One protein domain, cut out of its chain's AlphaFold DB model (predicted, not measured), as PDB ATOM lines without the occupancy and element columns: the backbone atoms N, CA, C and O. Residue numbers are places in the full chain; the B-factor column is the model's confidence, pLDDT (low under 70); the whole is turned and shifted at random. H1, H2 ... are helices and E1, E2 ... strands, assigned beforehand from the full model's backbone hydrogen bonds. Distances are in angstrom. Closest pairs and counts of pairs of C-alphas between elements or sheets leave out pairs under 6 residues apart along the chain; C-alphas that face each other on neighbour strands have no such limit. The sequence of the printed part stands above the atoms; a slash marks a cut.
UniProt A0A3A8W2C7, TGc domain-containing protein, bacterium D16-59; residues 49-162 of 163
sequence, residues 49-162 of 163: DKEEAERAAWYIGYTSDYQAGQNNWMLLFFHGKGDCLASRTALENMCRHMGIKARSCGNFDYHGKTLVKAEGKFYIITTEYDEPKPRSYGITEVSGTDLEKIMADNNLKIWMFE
ATOM      1  N   ASP A  49     -11.248 -24.264 -25.299       98.19
ATOM      2  CA  ASP A  49     -10.372 -24.238 -24.114       98.19
ATOM      3  C   ASP A  49     -10.854 -25.257 -23.062       98.19
ATOM      4  O   ASP A  49     -10.073 -25.906 -22.359       98.19
ATOM      5  N   LYS A  50     -12.177 -25.427 -22.942       97.94
ATOM      6  CA  LYS A  50     -12.768 -26.435 -22.057       97.94
ATOM      7  C   LYS A  50     -12.410 -27.859 -22.498       97.94
ATOM      8  O   LYS A  50     -12.066 -28.674 -21.644       97.94
ATOM      9  N   GLU A  51     -12.515 -28.173 -23.788       98.25
ATOM     10  CA  GLU A  51     -12.198 -29.505 -24.326       98.25
ATOM     11  C   GLU A  51     -10.708 -29.832 -24.199       98.25
ATOM     12  O   GLU A  51     -10.353 -30.959 -23.856       98.25
ATOM     13  N   GLU A  52      -9.835 -28.849 -24.402       98.38
ATOM     14  CA  GLU A  52      -8.396 -28.996 -24.187       98.38
ATOM     15  C   GLU A  52      -8.064 -29.250 -22.707       98.38
ATOM     16  O   GLU A  52      -7.315 -30.174 -22.374       98.38
ATOM     17  N   ALA A  53      -8.675 -28.487 -21.791       98.31
ATOM     18  CA  ALA A  53      -8.520 -28.693 -20.353       98.31
ATOM     19  C   ALA A  53      -9.053 -30.067 -19.904       98.31
ATOM     20  O   ALA A  53      -8.443 -30.747 -19.074       98.31
ATOM     21  N   GLU A  54     -10.174 -30.502 -20.478       97.75
ATOM     22  CA  GLU A  54     -10.733 -31.833 -20.261       97.75
ATOM     23  C   GLU A  54      -9.789 -32.930 -20.775       97.75
ATOM     24  O   GLU A  54      -9.513 -33.905 -20.070       97.75
ATOM     25  N   ARG A  55      -9.209 -32.742 -21.967       97.88
ATOM     26  CA  ARG A  55      -8.230 -33.666 -22.545       97.88
ATOM     27  C   ARG A  55      -6.968 -33.778 -21.693       97.88
ATOM     28  O   ARG A  55      -6.430 -34.877 -21.551       97.88
ATOM     29  N   ALA A  56      -6.511 -32.679 -21.097       98.00
ATOM     30  CA  ALA A  56      -5.385 -32.687 -20.167       98.00
ATOM     31  C   ALA A  56      -5.694 -33.490 -18.891       98.00
ATOM     32  O   ALA A  56      -4.872 -34.294 -18.446       98.00
ATOM     33  N   ALA A  57      -6.896 -33.337 -18.328       97.62
ATOM     34  CA  ALA A  57      -7.325 -34.103 -17.157       97.62
ATOM     35  C   ALA A  57      -7.432 -35.605 -17.454       97.62
ATOM     36  O   ALA A  57      -6.918 -36.424 -16.686       97.62
ATOM     37  N   TRP A  58      -8.018 -35.959 -18.603       95.94
ATOM     38  CA  TRP A  58      -8.030 -37.330 -19.108       95.94
ATOM     39  C   TRP A  58      -6.616 -37.903 -19.219       95.94
ATOM     40  O   TRP A  58      -6.362 -39.007 -18.742       95.94
ATOM     41  N   TYR A  59      -5.681 -37.153 -19.809       95.88
ATOM     42  CA  TYR A  59      -4.315 -37.620 -20.032       95.88
ATOM     43  C   TYR A  59      -3.611 -37.961 -18.720       95.88
ATOM     44  O   TYR A  59      -3.021 -39.032 -18.603       95.88
ATOM     45  N   ILE A  60      -3.753 -37.111 -17.698       95.12
ATOM     46  CA  ILE A  60      -3.238 -37.381 -16.350       95.12
ATOM     47  C   ILE A  60      -3.796 -38.704 -15.814       95.12
ATOM     48  O   ILE A  60      -3.025 -39.549 -15.349       95.12
ATOM     49  N   GLY A  61      -5.114 -38.904 -15.892       92.56
ATOM     50  CA  GLY A  61      -5.758 -40.135 -15.433       92.56
ATOM     51  C   GLY A  61      -5.335 -41.371 -16.231       92.56
ATOM     52  O   GLY A  61      -5.165 -42.447 -15.659       92.56
ATOM     53  N   TYR A  62      -5.087 -41.208 -17.530       91.75
ATOM     54  CA  TYR A  62      -4.659 -42.264 -18.443       91.75
ATOM     55  C   TYR A  62      -3.199 -42.688 -18.237       91.75
ATOM     56  O   TYR A  62      -2.885 -43.873 -18.353       91.75
ATOM     57  N   THR A  63      -2.292 -41.757 -17.918       91.56
ATOM     58  CA  THR A  63      -0.845 -42.041 -17.875       91.56
ATOM     59  C   THR A  63      -0.274 -42.271 -16.484       91.56
ATOM     60  O   THR A  63       0.882 -42.686 -16.385       91.56
ATOM     61  N   SER A  64      -1.023 -42.006 -15.411       92.19
ATOM     62  CA  SER A  64      -0.458 -42.025 -14.057       92.19
ATOM     63  C   SER A  64      -1.271 -42.807 -13.027       92.19
ATOM     64  O   SER A  64      -2.496 -42.714 -12.962       92.19
ATOM     65  N   ASP A  65      -0.552 -43.549 -12.188       92.56
ATOM     66  CA  ASP A  65      -1.072 -44.244 -11.017       92.56
ATOM     67  C   ASP A  65      -1.049 -43.319  -9.788       92.56
ATOM     68  O   ASP A  65      -0.167 -42.461  -9.644       92.56
ATOM     69  N   TYR A  66      -2.006 -43.497  -8.876       91.69
ATOM     70  CA  TYR A  66      -2.016 -42.748  -7.624       91.69
ATOM     71  C   TYR A  66      -0.877 -43.209  -6.700       91.69
ATOM     72  O   TYR A  66      -0.686 -44.405  -6.471       91.69
ATOM     73  N   GLN A  67      -0.114 -42.265  -6.145       93.06
ATOM     74  CA  GLN A  67       0.893 -42.547  -5.120       93.06
ATOM     75  C   GLN A  67       0.856 -41.474  -4.035       93.06
ATOM     76  O   GLN A  67       1.374 -40.374  -4.224       93.06
ATOM     77  N   ALA A  68       0.310 -41.823  -2.869       91.38
ATOM     78  CA  ALA A  68       0.265 -40.934  -1.713       91.38
ATOM     79  C   ALA A  68       1.663 -40.394  -1.342       91.38
ATOM     80  O   ALA A  68       2.642 -41.142  -1.283       91.38
ATOM     81  N   GLY A  69       1.747 -39.085  -1.088       90.50
ATOM     82  CA  GLY A  69       2.978 -38.395  -0.691       90.50
ATOM     83  C   GLY A  69       3.920 -38.030  -1.843       90.50
ATOM     84  O   GLY A  69       4.949 -37.403  -1.594       90.50
ATOM     85  N   GLN A  70       3.595 -38.391  -3.089       93.19
ATOM     86  CA  GLN A  70       4.331 -37.942  -4.270       93.19
ATOM     87  C   GLN A  70       3.656 -36.711  -4.885       93.19
ATOM     88  O   GLN A  70       2.894 -36.824  -5.841       93.19
ATOM     89  N   ASN A  71       3.957 -35.530  -4.352       93.00
ATOM     90  CA  ASN A  71       3.320 -34.274  -4.762       93.00
ATOM     91  C   ASN A  71       4.005 -33.545  -5.928       93.00
ATOM     92  O   ASN A  71       3.569 -32.464  -6.331       93.00
ATOM     93  N   ASN A  72       5.078 -34.110  -6.483       92.31
ATOM     94  CA  ASN A  72       5.795 -33.491  -7.584       92.31
ATOM     95  C   ASN A  72       5.102 -33.789  -8.920       92.31
ATOM     96  O   ASN A  72       5.192 -34.895  -9.456       92.31
ATOM     97  N   TRP A  73       4.468 -32.766  -9.492       93.81
ATOM     98  CA  TRP A  73       3.750 -32.864 -10.763       93.81
ATOM     99  C   TRP A  73       4.629 -33.312 -11.943       93.81
ATOM    100  O   TRP A  73       4.133 -33.954 -12.859       93.81
ATOM    101  N   MET A  74       5.936 -33.033 -11.936       90.88
ATOM    102  CA  MET A  74       6.829 -33.508 -13.001       90.88
ATOM    103  C   MET A  74       7.066 -35.016 -12.892       90.88
ATOM    104  O   MET A  74       7.122 -35.718 -13.902       90.88
ATOM    105  N   LEU A  75       7.175 -35.539 -11.665       89.75
ATOM    106  CA  LEU A  75       7.347 -36.977 -11.437       89.75
ATOM    107  C   LEU A  75       6.092 -37.774 -11.808       89.75
ATOM    108  O   LEU A  75       6.223 -38.938 -12.186       89.75
ATOM    109  N   LEU A  76       4.916 -37.135 -11.808       91.12
ATOM    110  CA  LEU A  76       3.687 -37.721 -12.344       91.12
ATOM    111  C   LEU A  76       3.874 -38.198 -13.785       91.12
ATOM    112  O   LEU A  76       3.433 -39.295 -14.115       91.12
ATOM    113  N   PHE A  77       4.587 -37.432 -14.615       89.88
ATOM    114  CA  PHE A  77       4.841 -37.804 -16.004       89.88
ATOM    115  C   PHE A  77       6.117 -38.631 -16.197       89.88
ATOM    116  O   PHE A  77       6.121 -39.556 -17.003       89.88
ATOM    117  N   PHE A  78       7.193 -38.349 -15.454       87.94
ATOM    118  CA  PHE A  78       8.451 -39.096 -15.611       87.94
ATOM    119  C   PHE A  78       8.399 -40.507 -15.024       87.94
ATOM    120  O   PHE A  78       8.982 -41.429 -15.589       87.94
ATOM    121  N   HIS A  79       7.728 -40.683 -13.886       90.69
ATOM    122  CA  HIS A  79       7.623 -41.972 -13.198       90.69
ATOM    123  C   HIS A  79       6.232 -42.600 -13.329       90.69
ATOM    124  O   HIS A  79       6.029 -43.717 -12.852       90.69
ATOM    125  N   GLY A  80       5.274 -41.894 -13.938       91.75
ATOM    126  CA  GLY A  80       3.895 -42.355 -14.063       91.75
ATOM    127  C   GLY A  80       3.151 -42.399 -12.728       91.75
ATOM    128  O   GLY A  80       2.211 -43.176 -12.605       91.75
ATOM    129  N   LYS A  81       3.585 -41.648 -11.704       92.56
ATOM    130  CA  LYS A  81       3.014 -41.718 -10.348       92.56
ATOM    131  C   LYS A  81       2.946 -40.360  -9.666       92.56
ATOM    132  O   LYS A  81       3.940 -39.637  -9.644       92.56
ATOM    133  N   GLY A  82       1.813 -40.054  -9.045       92.81
ATOM    134  CA  GLY A  82       1.633 -38.823  -8.277       92.81
ATOM    135  C   GLY A  82       0.397 -38.851  -7.385       92.81
ATOM    136  O   GLY A  82      -0.503 -39.667  -7.577       92.81
ATOM    137  N   ASP A  83       0.363 -37.966  -6.396       93.44
ATOM    138  CA  ASP A  83      -0.803 -37.744  -5.545       93.44
ATOM    139  C   ASP A  83      -1.745 -36.671  -6.121       93.44
ATOM    140  O   ASP A  83      -1.579 -36.163  -7.232       93.44
ATOM    141  N   CYS A  84      -2.770 -36.312  -5.348       93.75
ATOM    142  CA  CYS A  84      -3.760 -35.321  -5.755       93.75
ATOM    143  C   CYS A  84      -3.197 -33.900  -5.920       93.75
ATOM    144  O   CYS A  84      -3.738 -33.132  -6.718       93.75
ATOM    145  N   LEU A  85      -2.121 -33.550  -5.204       93.75
ATOM    146  CA  LEU A  85      -1.425 -32.276  -5.364       93.75
ATOM    147  C   LEU A  85      -0.610 -32.290  -6.661       93.75
ATOM    148  O   LEU A  85      -0.705 -31.345  -7.442       93.75
ATOM    149  N   ALA A  86       0.097 -33.388  -6.942       95.31
ATOM    150  CA  ALA A  86       0.782 -33.572  -8.218       95.31
ATOM    151  C   ALA A  86      -0.195 -33.476  -9.399       95.31
ATOM    152  O   ALA A  86       0.087 -32.746 -10.348       95.31
ATOM    153  N   SER A  87      -1.353 -34.144  -9.331       95.62
ATOM    154  CA  SER A  87      -2.342 -34.120 -10.415       95.62
ATOM    155  C   SER A  87      -2.943 -32.727 -10.654       95.62
ATOM    156  O   SER A  87      -2.953 -32.265 -11.794       95.62
ATOM    157  N   ARG A  88      -3.394 -32.012  -9.608       96.00
ATOM    158  CA  ARG A  88      -3.983 -30.666  -9.788       96.00
ATOM    159  C   ARG A  88      -2.960 -29.644 -10.286       96.00
ATOM    160  O   ARG A  88      -3.275 -28.789 -11.108       96.00
ATOM    161  N   THR A  89      -1.713 -29.743  -9.824       96.75
ATOM    162  CA  THR A  89      -0.637 -28.872 -10.305       96.75
ATOM    163  C   THR A  89      -0.216 -29.240 -11.729       96.75
ATOM    164  O   THR A  89       0.062 -28.336 -12.516       96.75
ATOM    165  N   ALA A  90      -0.211 -30.523 -12.101       96.75
ATOM    166  CA  ALA A  90       0.021 -30.942 -13.483       96.75
ATOM    167  C   ALA A  90      -1.044 -30.354 -14.416       96.75
ATOM    168  O   ALA A  90      -0.687 -29.728 -15.411       96.75
ATOM    169  N   LEU A  91      -2.326 -30.466 -14.052       97.94
ATOM    170  CA  LEU A  91      -3.425 -29.920 -14.845       97.94
ATOM    171  C   LEU A  91      -3.318 -28.399 -15.004       97.94
ATOM    172  O   LEU A  91      -3.451 -27.892 -16.114       97.94
ATOM    173  N   GLU A  92      -3.003 -27.665 -13.929       98.00
ATOM    174  CA  GLU A  92      -2.732 -26.226 -14.029       98.00
ATOM    175  C   GLU A  92      -1.625 -25.924 -15.053       98.00
ATOM    176  O   GLU A  92      -1.795 -25.036 -15.888       98.00
ATOM    177  N   ASN A  93      -0.493 -26.633 -14.990       97.06
ATOM    178  CA  ASN A  93       0.641 -26.379 -15.882       97.06
ATOM    179  C   ASN A  93       0.324 -26.741 -17.337       97.06
ATOM    180  O   ASN A  93       0.695 -25.980 -18.226       97.06
ATOM    181  N   MET A  94      -0.390 -27.845 -17.575       97.50
ATOM    182  CA  MET A  94      -0.856 -28.231 -18.909       97.50
ATOM    183  C   MET A  94      -1.779 -27.162 -19.498       97.50
ATOM    184  O   MET A  94      -1.488 -26.630 -20.563       97.50
ATOM    185  N   CYS A  95      -2.832 -26.769 -18.774       98.00
ATOM    186  CA  CYS A  95      -3.756 -25.728 -19.228       98.00
ATOM    187  C   CYS A  95      -3.033 -24.408 -19.517       98.00
ATOM    188  O   CYS A  95      -3.248 -23.788 -20.551       98.00
ATOM    189  N   ARG A  96      -2.129 -23.981 -18.628       96.44
ATOM    190  CA  ARG A  96      -1.391 -22.725 -18.817       96.44
ATOM    191  C   ARG A  96      -0.414 -22.774 -19.990       96.44
ATOM    192  O   ARG A  96      -0.145 -21.717 -20.555       96.44
ATOM    193  N   HIS A  97       0.117 -23.947 -20.339       95.38
ATOM    194  CA  HIS A  97       0.964 -24.107 -21.522       95.38
ATOM    195  C   HIS A  97       0.161 -23.916 -22.813       95.38
ATOM    196  O   HIS A  97       0.603 -23.153 -23.667       95.38
ATOM    197  N   MET A  98      -1.072 -24.435 -22.845       95.25
ATOM    198  CA  MET A  98      -2.057 -24.224 -23.919       95.25
ATOM    199  C   MET A  98      -2.670 -22.807 -23.933       95.25
ATOM    200  O   MET A  98      -3.508 -22.486 -24.762       95.25
ATOM    201  N   GLY A  99      -2.278 -21.917 -23.011       95.31
ATOM    202  CA  GLY A  99      -2.818 -20.550 -22.915       95.31
ATOM    203  C   GLY A  99      -4.125 -20.418 -22.119       95.31
ATOM    204  O   GLY A  99      -4.600 -19.297 -21.892       95.31
ATOM    205  N   ILE A 100      -4.650 -21.529 -21.604       97.38
ATOM    206  CA  ILE A 100      -5.898 -21.612 -20.845       97.38
ATOM    207  C   ILE A 100      -5.694 -21.109 -19.413       97.38
ATOM    208  O   ILE A 100      -4.696 -21.389 -18.734       97.38
ATOM    209  N   LYS A 101      -6.672 -20.356 -18.905       97.62
ATOM    210  CA  LYS A 101      -6.599 -19.764 -17.565       97.62
ATOM    211  C   LYS A 101      -6.950 -20.811 -16.509       97.62
ATOM    212  O   LYS A 101      -8.120 -21.085 -16.265       97.62
ATOM    213  N   ALA A 102      -5.939 -21.361 -15.840       98.06
ATOM    214  CA  ALA A 102      -6.120 -22.367 -14.794       98.06
ATOM    215  C   ALA A 102      -5.344 -22.040 -13.512       98.06
ATOM    216  O   ALA A 102      -4.259 -21.448 -13.564       98.06
ATOM    217  N   ARG A 103      -5.885 -22.446 -12.358       98.12
ATOM    218  CA  ARG A 103      -5.207 -22.452 -11.053       98.12
ATOM    219  C   ARG A 103      -5.593 -23.693 -10.264       98.12
ATOM    220  O   ARG A 103      -6.777 -23.980 -10.086       98.12
ATOM    221  N   SER A 104      -4.596 -24.400  -9.754       97.19
ATOM    222  CA  SER A 104      -4.807 -25.478  -8.798       97.19
ATOM    223  C   SER A 104      -5.436 -24.931  -7.514       97.19
ATOM    224  O   SER A 104      -5.056 -23.871  -7.008       97.19
ATOM    225  N   CYS A 105      -6.433 -25.636  -6.982       96.88
ATOM    226  CA  CYS A 105      -7.032 -25.288  -5.701       96.88
ATOM    227  C   CYS A 105      -6.002 -25.544  -4.593       96.88
ATOM    228  O   CYS A 105      -5.569 -26.676  -4.424       96.88
ATOM    229  N   GLY A 106      -5.566 -24.517  -3.858       89.81
ATOM    230  CA  GLY A 106      -4.521 -24.654  -2.834       89.81
ATOM    231  C   GLY A 106      -4.978 -25.334  -1.539       89.81
ATOM    232  O   GLY A 106      -4.157 -25.914  -0.829       89.81
ATOM    233  N   ASN A 107      -6.275 -25.294  -1.237       92.50
ATOM    234  CA  ASN A 107      -6.854 -25.849  -0.019       92.50
ATOM    235  C   ASN A 107      -6.765 -27.389  -0.011       92.50
ATOM    236  O   ASN A 107      -6.835 -28.041  -1.059       92.50
ATOM    237  N   PHE A 108      -6.564 -27.968   1.174       86.12
ATOM    238  CA  PHE A 108      -6.433 -29.413   1.358       86.12
ATOM    239  C   PHE A 108      -7.735 -30.159   1.040       86.12
ATOM    240  O   PHE A 108      -7.679 -31.199   0.397       86.12
ATOM    241  N   ASP A 109      -8.893 -29.571   1.360       91.88
ATOM    242  CA  ASP A 109     -10.213 -30.184   1.135       91.88
ATOM    243  C   ASP A 109     -10.585 -30.275  -0.361       91.88
ATOM    244  O   ASP A 109     -11.545 -30.936  -0.753       91.88
ATOM    245  N   TYR A 110      -9.807 -29.622  -1.228       91.75
ATOM    246  CA  TYR A 110     -10.008 -29.562  -2.674       91.75
ATOM    247  C   TYR A 110      -9.094 -30.561  -3.407       91.75
ATOM    248  O   TYR A 110      -8.330 -30.203  -4.313       91.75
ATOM    249  N   HIS A 111      -9.147 -31.829  -2.991       90.81
ATOM    250  CA  HIS A 111      -8.333 -32.913  -3.546       90.81
ATOM    251  C   HIS A 111      -8.469 -33.021  -5.067       90.81
ATOM    252  O   HIS A 111      -9.569 -33.183  -5.590       90.81
ATOM    253  N   GLY A 112      -7.343 -32.917  -5.780       91.25
ATOM    254  CA  GLY A 112      -7.297 -33.076  -7.236       91.25
ATOM    255  C   GLY A 112      -8.024 -31.979  -8.019       91.25
ATOM    256  O   GLY A 112      -8.162 -32.102  -9.232       91.25
ATOM    257  N   LYS A 113      -8.501 -30.913  -7.359       97.31
ATOM    258  CA  LYS A 113      -9.318 -29.878  -7.997       97.31
ATOM    259  C   LYS A 113      -8.469 -28.746  -8.567       97.31
ATOM    260  O   LYS A 113      -7.564 -28.224  -7.912       97.31
ATOM    261  N   THR A 114      -8.818 -28.345  -9.781       98.44
ATOM    262  CA  THR A 114      -8.257 -27.199 -10.498       98.44
ATOM    263  C   THR A 114      -9.405 -26.335 -10.990       98.44
ATOM    264  O   THR A 114     -10.342 -26.846 -11.602       98.44
ATOM    265  N   LEU A 115      -9.343 -25.034 -10.714       98.62
ATOM    266  CA  LEU A 115     -10.283 -24.060 -11.253       98.62
ATOM    267  C   LEU A 115      -9.769 -23.587 -12.614       98.62
ATOM    268  O   LEU A 115      -8.628 -23.139 -12.727       98.62
ATOM    269  N   VAL A 116     -10.614 -23.680 -13.634       98.56
ATOM    270  CA  VAL A 116     -10.324 -23.313 -15.023       98.56
ATOM    271  C   VAL A 116     -11.354 -22.292 -15.488       98.56
ATOM    272  O   VAL A 116     -12.530 -22.413 -15.154       98.56
ATOM    273  N   LYS A 117     -10.930 -21.287 -16.255       98.31
ATOM    274  CA  LYS A 117     -11.827 -20.382 -16.974       98.31
ATOM    275  C   LYS A 117     -11.677 -20.618 -18.471       98.31
ATOM    276  O   LYS A 117     -10.572 -20.487 -18.990       98.31
ATOM    277  N   ALA A 118     -12.789 -20.937 -19.119       96.94
ATOM    278  CA  ALA A 118     -12.885 -21.284 -20.533       96.94
ATOM    279  C   ALA A 118     -14.214 -20.733 -21.083       96.94
ATOM    280  O   ALA A 118     -15.210 -20.704 -20.358       96.94
ATOM    281  N   GLU A 119     -14.212 -20.174 -22.298       95.75
ATOM    282  CA  GLU A 119     -15.398 -19.568 -22.944       95.75
ATOM    283  C   GLU A 119     -16.186 -18.583 -22.043       95.75
ATOM    284  O   GLU A 119     -17.412 -18.481 -22.096       95.75
ATOM    285  N   GLY A 120     -15.485 -17.852 -21.166       95.69
ATOM    286  CA  GLY A 120     -16.091 -16.898 -20.227       95.69
ATOM    287  C   GLY A 120     -16.765 -17.518 -18.994       95.69
ATOM    288  O   GLY A 120     -17.291 -16.781 -18.161       95.69
ATOM    289  N   LYS A 121     -16.714 -18.842 -18.840       98.06
ATOM    290  CA  LYS A 121     -17.278 -19.607 -17.722       98.06
ATOM    291  C   LYS A 121     -16.183 -20.209 -16.852       98.06
ATOM    292  O   LYS A 121     -15.042 -20.345 -17.286       98.06
ATOM    293  N   PHE A 122     -16.533 -20.570 -15.620       98.56
ATOM    294  CA  PHE A 122     -15.628 -21.248 -14.695       98.56
ATOM    295  C   PHE A 122     -15.996 -22.720 -14.543       98.56
ATOM    296  O   PHE A 122     -17.169 -23.073 -14.445       98.56
ATOM    297  N   TYR A 123     -14.973 -23.565 -14.470       98.62
ATOM    298  CA  TYR A 123     -15.083 -25.008 -14.328       98.62
ATOM    299  C   TYR A 123     -14.165 -25.494 -13.208       98.62
ATOM    300  O   TYR A 123     -12.990 -25.131 -13.163       98.62
ATOM    301  N   ILE A 124     -14.678 -26.345 -12.324       98.19
ATOM    302  CA  ILE A 124     -13.844 -27.188 -11.468       98.19
ATOM    303  C   ILE A 124     -13.610 -28.502 -12.191       98.19
ATOM    304  O   ILE A 124     -14.556 -29.232 -12.486       98.19
ATOM    305  N   ILE A 125     -12.338 -28.807 -12.434       98.12
ATOM    306  CA  ILE A 125     -11.903 -30.104 -12.934       98.12
ATOM    307  C   ILE A 125     -11.259 -30.868 -11.783       98.12
ATOM    308  O   ILE A 125     -10.367 -30.346 -11.114       98.12
ATOM    309  N   THR A 126     -11.729 -32.089 -11.536       96.12
ATOM    310  CA  THR A 126     -11.214 -32.996 -10.506       96.12
ATOM    311  C   THR A 126     -10.473 -34.137 -11.190       96.12
ATOM    312  O   THR A 126     -11.086 -34.933 -11.891       96.12
ATOM    313  N   THR A 127      -9.158 -34.215 -10.998       91.19
ATOM    314  CA  THR A 127      -8.350 -35.392 -11.346       91.19
ATOM    315  C   THR A 127      -8.387 -36.334 -10.144       91.19
ATOM    316  O   THR A 127      -7.723 -36.047  -9.145       91.19
ATOM    317  N   GLU A 128      -9.217 -37.374 -10.208       78.56
ATOM    318  CA  GLU A 128      -9.679 -38.176  -9.064       78.56
ATOM    319  C   GLU A 128      -8.580 -38.691  -8.115       78.56
ATOM    320  O   GLU A 128      -7.382 -38.771  -8.434       78.56
ATOM    321  N   TYR A 129      -9.016 -39.031  -6.903       75.81
ATOM    322  CA  TYR A 129      -8.179 -39.420  -5.770       75.81
ATOM    323  C   TYR A 129      -8.239 -40.936  -5.537       75.81
ATOM    324  O   TYR A 129      -9.321 -41.482  -5.369       75.81
ATOM    325  N   ASP A 130      -7.074 -41.590  -5.452       77.50
ATOM    326  CA  ASP A 130      -6.940 -42.994  -5.010       77.50
ATOM    327  C   ASP A 130      -7.694 -44.042  -5.859       77.50
ATOM    328  O   ASP A 130      -8.109 -45.093  -5.376       77.50
ATOM    329  N   GLU A 131      -7.841 -43.771  -7.157       76.62
ATOM    330  CA  GLU A 131      -8.400 -44.719  -8.126       76.62
ATOM    331  C   GLU A 131      -7.304 -45.512  -8.868       76.62
ATOM    332  O   GLU A 131      -6.195 -44.997  -9.079       76.62
ATOM    333  N   PRO A 132      -7.589 -46.754  -9.315       80.56
ATOM    334  CA  PRO A 132      -6.709 -47.470 -10.233       80.56
ATOM    335  C   PRO A 132      -6.661 -46.777 -11.602       80.56
ATOM    336  O   PRO A 132      -7.624 -46.149 -12.032       80.56
ATOM    337  N   LYS A 133      -5.545 -46.927 -12.320       85.75
ATOM    338  CA  LYS A 133      -5.405 -46.424 -13.692       85.75
ATOM    339  C   LYS A 133      -6.223 -47.277 -14.688       85.75
ATOM    340  O   LYS A 133      -6.134 -48.505 -14.613       85.75
ATOM    341  N   PRO A 134      -6.940 -46.675 -15.659       84.31
ATOM    342  CA  PRO A 134      -7.080 -45.234 -15.871       84.31
ATOM    343  C   PRO A 134      -7.948 -44.588 -14.787       84.31
ATOM    344  O   PRO A 134      -9.069 -45.029 -14.549       84.31
ATOM    345  N   ARG A 135      -7.427 -43.530 -14.156       86.31
ATOM    346  CA  ARG A 135      -8.176 -42.772 -13.149       86.31
ATOM    347  C   ARG A 135      -9.237 -41.942 -13.849       86.31
ATOM    348  O   ARG A 135      -8.964 -41.382 -14.916       86.31
ATOM    349  N   SER A 136     -10.424 -41.854 -13.262       88.38
ATOM    350  CA  SER A 136     -11.472 -41.012 -13.820       88.38
ATOM    351  C   SER A 136     -11.187 -39.525 -13.561       88.38
ATOM    352  O   SER A 136     -10.230 -39.142 -12.873       88.38
ATOM    353  N   TYR A 137     -11.962 -38.662 -14.209       93.38
ATOM    354  CA  TYR A 137     -11.941 -37.228 -13.969       93.38
ATOM    355  C   TYR A 137     -13.371 -36.693 -14.010       93.38
ATOM    356  O   TYR A 137     -14.235 -37.231 -14.703       93.38
ATOM    357  N   GLY A 138     -13.606 -35.601 -13.288       94.50
ATOM    358  CA  GLY A 138     -14.873 -34.881 -13.297       94.50
ATOM    359  C   GLY A 138     -14.683 -33.443 -13.751       94.50
ATOM    360  O   GLY A 138     -13.693 -32.808 -13.395       94.50
ATOM    361  N   ILE A 139     -15.649 -32.904 -14.491       97.12
ATOM    362  CA  ILE A 139     -15.723 -31.481 -14.833       97.12
ATOM    363  C   ILE A 139     -17.094 -30.935 -14.438       97.12
ATOM    364  O   ILE A 139     -18.128 -31.542 -14.707       97.12
ATOM    365  N   THR A 140     -17.121 -29.792 -13.761       97.44
ATOM    366  CA  THR A 140     -18.363 -29.153 -13.309       97.44
ATOM    367  C   THR A 140     -18.277 -27.652 -13.524       97.44
ATOM    368  O   THR A 140     -17.332 -27.019 -13.058       97.44
ATOM    369  N   GLU A 141     -19.251 -27.082 -14.234       98.25
ATOM    370  CA  GLU A 141     -19.403 -25.626 -14.349       98.25
ATOM    371  C   GLU A 141     -19.783 -25.046 -12.981       98.25
ATOM    372  O   GLU A 141     -20.665 -25.572 -12.305       98.25
ATOM    373  N   VAL A 142     -19.118 -23.970 -12.567       97.88
ATOM    374  CA  VAL A 142     -19.330 -23.309 -11.272       97.88
ATOM    375  C   VAL A 142     -19.550 -21.811 -11.472       97.88
ATOM    376  O   VAL A 142     -18.935 -21.181 -12.332       97.88
ATOM    377  N   SER A 143     -20.447 -21.219 -10.685       98.06
ATOM    378  CA  SER A 143     -20.786 -19.793 -10.771       98.06
ATOM    379  C   SER A 143     -21.366 -19.273  -9.451       98.06
ATOM    380  O   SER A 143     -21.571 -20.043  -8.512       98.06
ATOM    381  N   GLY A 144     -21.603 -17.960  -9.367       97.12
ATOM    382  CA  GLY A 144     -22.246 -17.322  -8.215       97.12
ATOM    383  C   GLY A 144     -21.547 -17.626  -6.887       97.12
ATOM    384  O   GLY A 144     -20.319 -17.597  -6.798       97.12
ATOM    385  N   THR A 145     -22.341 -17.955  -5.869       97.62
ATOM    386  CA  THR A 145     -21.866 -18.224  -4.503       97.62
ATOM    387  C   THR A 145     -20.883 -19.387  -4.422       97.62
ATOM    388  O   THR A 145     -19.965 -19.352  -3.601       97.62
ATOM    389  N   ASP A 146     -21.033 -20.401  -5.278       97.56
ATOM    390  CA  ASP A 146     -20.136 -21.558  -5.284       97.56
ATOM    391  C   ASP A 146     -18.752 -21.151  -5.787       97.56
ATOM    392  O   ASP A 146     -17.745 -21.462  -5.151       97.56
ATOM    393  N   LEU A 147     -18.692 -20.382  -6.878       98.06
ATOM    394  CA  LEU A 147     -17.435 -19.843  -7.394       98.06
ATOM    395  C   LEU A 147     -16.760 -18.920  -6.370       98.06
ATOM    396  O   LEU A 147     -15.567 -19.065  -6.113       98.06
ATOM    397  N   GLU A 148     -17.513 -18.007  -5.754       98.00
ATOM    398  CA  GLU A 148     -16.994 -17.101  -4.723       98.00
ATOM    399  C   GLU A 148     -16.383 -17.873  -3.548       98.00
ATOM    400  O   GLU A 148     -15.268 -17.566  -3.116       98.00
ATOM    401  N   LYS A 149     -17.074 -18.919  -3.077       97.81
ATOM    402  CA  LYS A 149     -16.585 -19.793  -2.009       97.81
ATOM    403  C   LYS A 149     -15.317 -20.538  -2.417       97.81
ATOM    404  O   LYS A 149     -14.339 -20.509  -1.672       97.81
ATOM    405  N   ILE A 150     -15.306 -21.163  -3.595       97.94
ATOM    406  CA  ILE A 150     -14.132 -21.869  -4.127       97.94
ATOM    407  C   ILE A 150     -12.929 -20.928  -4.172       97.94
ATOM    408  O   ILE A 150     -11.836 -21.294  -3.739       97.94
ATOM    409  N   MET A 151     -13.113 -19.710  -4.684       97.94
ATOM    410  CA  MET A 151     -12.032 -18.737  -4.792       97.94
ATOM    411  C   MET A 151     -11.540 -18.281  -3.418       97.94
ATOM    412  O   MET A 151     -10.330 -18.218  -3.202       97.94
ATOM    413  N   ALA A 152     -12.450 -18.008  -2.479       97.69
ATOM    414  CA  ALA A 152     -12.104 -17.620  -1.117       97.69
ATOM    415  C   ALA A 152     -11.326 -18.724  -0.382       97.69
ATOM    416  O   ALA A 152     -10.231 -18.462   0.114       97.69
ATOM    417  N   ASP A 153     -11.835 -19.958  -0.389       98.12
ATOM    418  CA  ASP A 153     -11.227 -21.108   0.292       98.12
ATOM    419  C   ASP A 153      -9.811 -21.413  -0.216       98.12
ATOM    420  O   ASP A 153      -8.985 -21.950   0.521       98.12
ATOM    421  N   ASN A 154      -9.542 -21.095  -1.486       97.12
ATOM    422  CA  ASN A 154      -8.287 -21.391  -2.173       97.12
ATOM    423  C   ASN A 154      -7.379 -20.165  -2.351       97.12
ATOM    424  O   ASN A 154      -6.368 -20.260  -3.046       97.12
ATOM    425  N   ASN A 155      -7.717 -19.022  -1.739       96.38
ATOM    426  CA  ASN A 155      -7.003 -17.748  -1.894       96.38
ATOM    427  C   ASN A 155      -6.831 -17.295  -3.360       96.38
ATOM    428  O   ASN A 155      -5.891 -16.572  -3.696       96.38
ATOM    429  N   LEU A 156      -7.755 -17.689  -4.236       96.69
ATOM    430  CA  LEU A 156      -7.766 -17.301  -5.640       96.69
ATOM    431  C   LEU A 156      -8.444 -15.940  -5.809       96.69
ATOM    432  O   LEU A 156      -9.308 -15.537  -5.026       96.69
ATOM    433  N   LYS A 157      -8.045 -15.213  -6.851       96.12
ATOM    434  CA  LYS A 157      -8.591 -13.894  -7.192       96.12
ATOM    435  C   LYS A 157      -8.958 -13.850  -8.666       96.12
ATOM    436  O   LYS A 157      -8.299 -14.491  -9.477       96.12
ATOM    437  N   ILE A 158      -9.985 -13.073  -9.010       94.62
ATOM    438  CA  ILE A 158     -10.517 -13.023 -10.380       94.62
ATOM    439  C   ILE A 158      -9.465 -12.610 -11.409       94.62
ATOM    440  O   ILE A 158      -9.347 -13.257 -12.446       94.62
ATOM    441  N   TRP A 159      -8.602 -11.654 -11.055       95.00
ATOM    442  CA  TRP A 159      -7.514 -11.178 -11.911       95.00
ATOM    443  C   TRP A 159      -6.516 -12.278 -12.304       95.00
ATOM    444  O   TRP A 159      -5.815 -12.140 -13.301       95.00
ATOM    445  N   MET A 160      -6.460 -13.402 -11.576       95.00
ATOM    446  CA  MET A 160      -5.637 -14.559 -11.957       95.00
ATOM    447  C   MET A 160      -6.133 -15.252 -13.240       95.00
ATOM    448  O   MET A 160      -5.406 -16.081 -13.789       95.00
ATOM    449  N   PHE A 161      -7.345 -14.918 -13.700       95.69
ATOM    450  CA  PHE A 161      -8.045 -15.505 -14.847       95.69
ATOM    451  C   PHE A 161      -8.457 -14.458 -15.904       95.69
ATOM    452  O   PHE A 161      -9.372 -14.691 -16.698       95.69
ATOM    453  N   GLU A 162      -7.839 -13.277 -15.893       86.12
ATOM    454  CA  GLU A 162      -8.174 -12.158 -16.796       86.12
ATOM    455  C   GLU A 162      -7.017 -11.741 -17.716       86.12
ATOM    456  O   GLU A 162      -7.227 -10.934 -18.616       86.12
TER     457      GLU A 162
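Overview. This is residues 49 to 162 of the 163 residues of the protein "TGc domain-containing protein" of bacterium D16-59 (UniProt A0A3A8W2C7). A strongly twisted sheet of four antiparallel strands is covered on one face by two helices, H1 and H3, which run along the strands in opposite ways. H4 lies slantwise over part of the opposite face, H2 packs on H3 away from the sheet, and the short H5 grazes the sheet. The printed part has 114 residues, with five named helices and four named strands in the order H1 H2 H3 E1 E2 E3 E4 H4 H5; the class is mixed, helices and strands. The sheet runs E1 E2 E3 E4, a meander, each strand the antiparallel neighbour of the one before. The whole is compact, with a radius of gyration of the C-alphas of 13.0 A and spans of 37 by 26 by 20 A.

Arrangement. Begin with H1, residues 49 to 63, which is on the sheet of E1, residues 101 to 104, E2, residues 113 to 118, E3, residues 121 to 127, and E4, residues 137 to 142. Its height over the sheet is 8.3 A, and its closest C-alphas to E3 are Ala 57 and Thr 127, 6.0 A apart. H2, residues 73 to 78, is not on the sheet; it touches residues 85 to 90 of H3, residues 84 to 97, about perpendicular at 86 degrees, closest at the C-alphas of Trp 73 and Ala 86, 4.0 A. H3 is on the same face as H1, at a height of 6.3 A, and touches H1 at a steep tilt of 43 degrees, opposite ways, closest at the C-alphas of Ala 53 and Cys 95, 5.7 A. Look next for the hairpins: in E1 and E2, N 103 and O 115 are 2.9 A apart, within hydrogen-bond range; in E2 and E3, N 116 and O 123, 2.8 A; in E3 and E4, N 124 and O 140, 2.8 A. H4, residues 144 to 153, is on the opposite face, at a height of 9.9 A. H5, residues 158 to 161, only grazes the sheet; the C-alphas of Lys 101 and Phe 161, the closest of E1 and H5, are 5.3 A apart. Every O i to N i+4 pair is within hydrogen-bond range in H1, H3 and H4; H2 has 1 of 2, and H5 is too short for one.

Along the chain. Find C-alpha 49 at (-10.372, -24.238, -24.114); from there H1 runs 21.1 A to C-alpha 63. H3 spans 19.9 A, E3 19.2 A, E4 16.0 A, E2 15.6 A and H4 14.4 A. H5 ends at C-alpha 161, at (-8.045, -15.505, -14.847).

Size, cuts and confidence. The C-alphas farthest apart are those of His 79 and Gly 144, 39.0 A. The printed part has no cut, and no link is long. Mean pLDDT of the printed part is 94.2, and no printed residue is under 70.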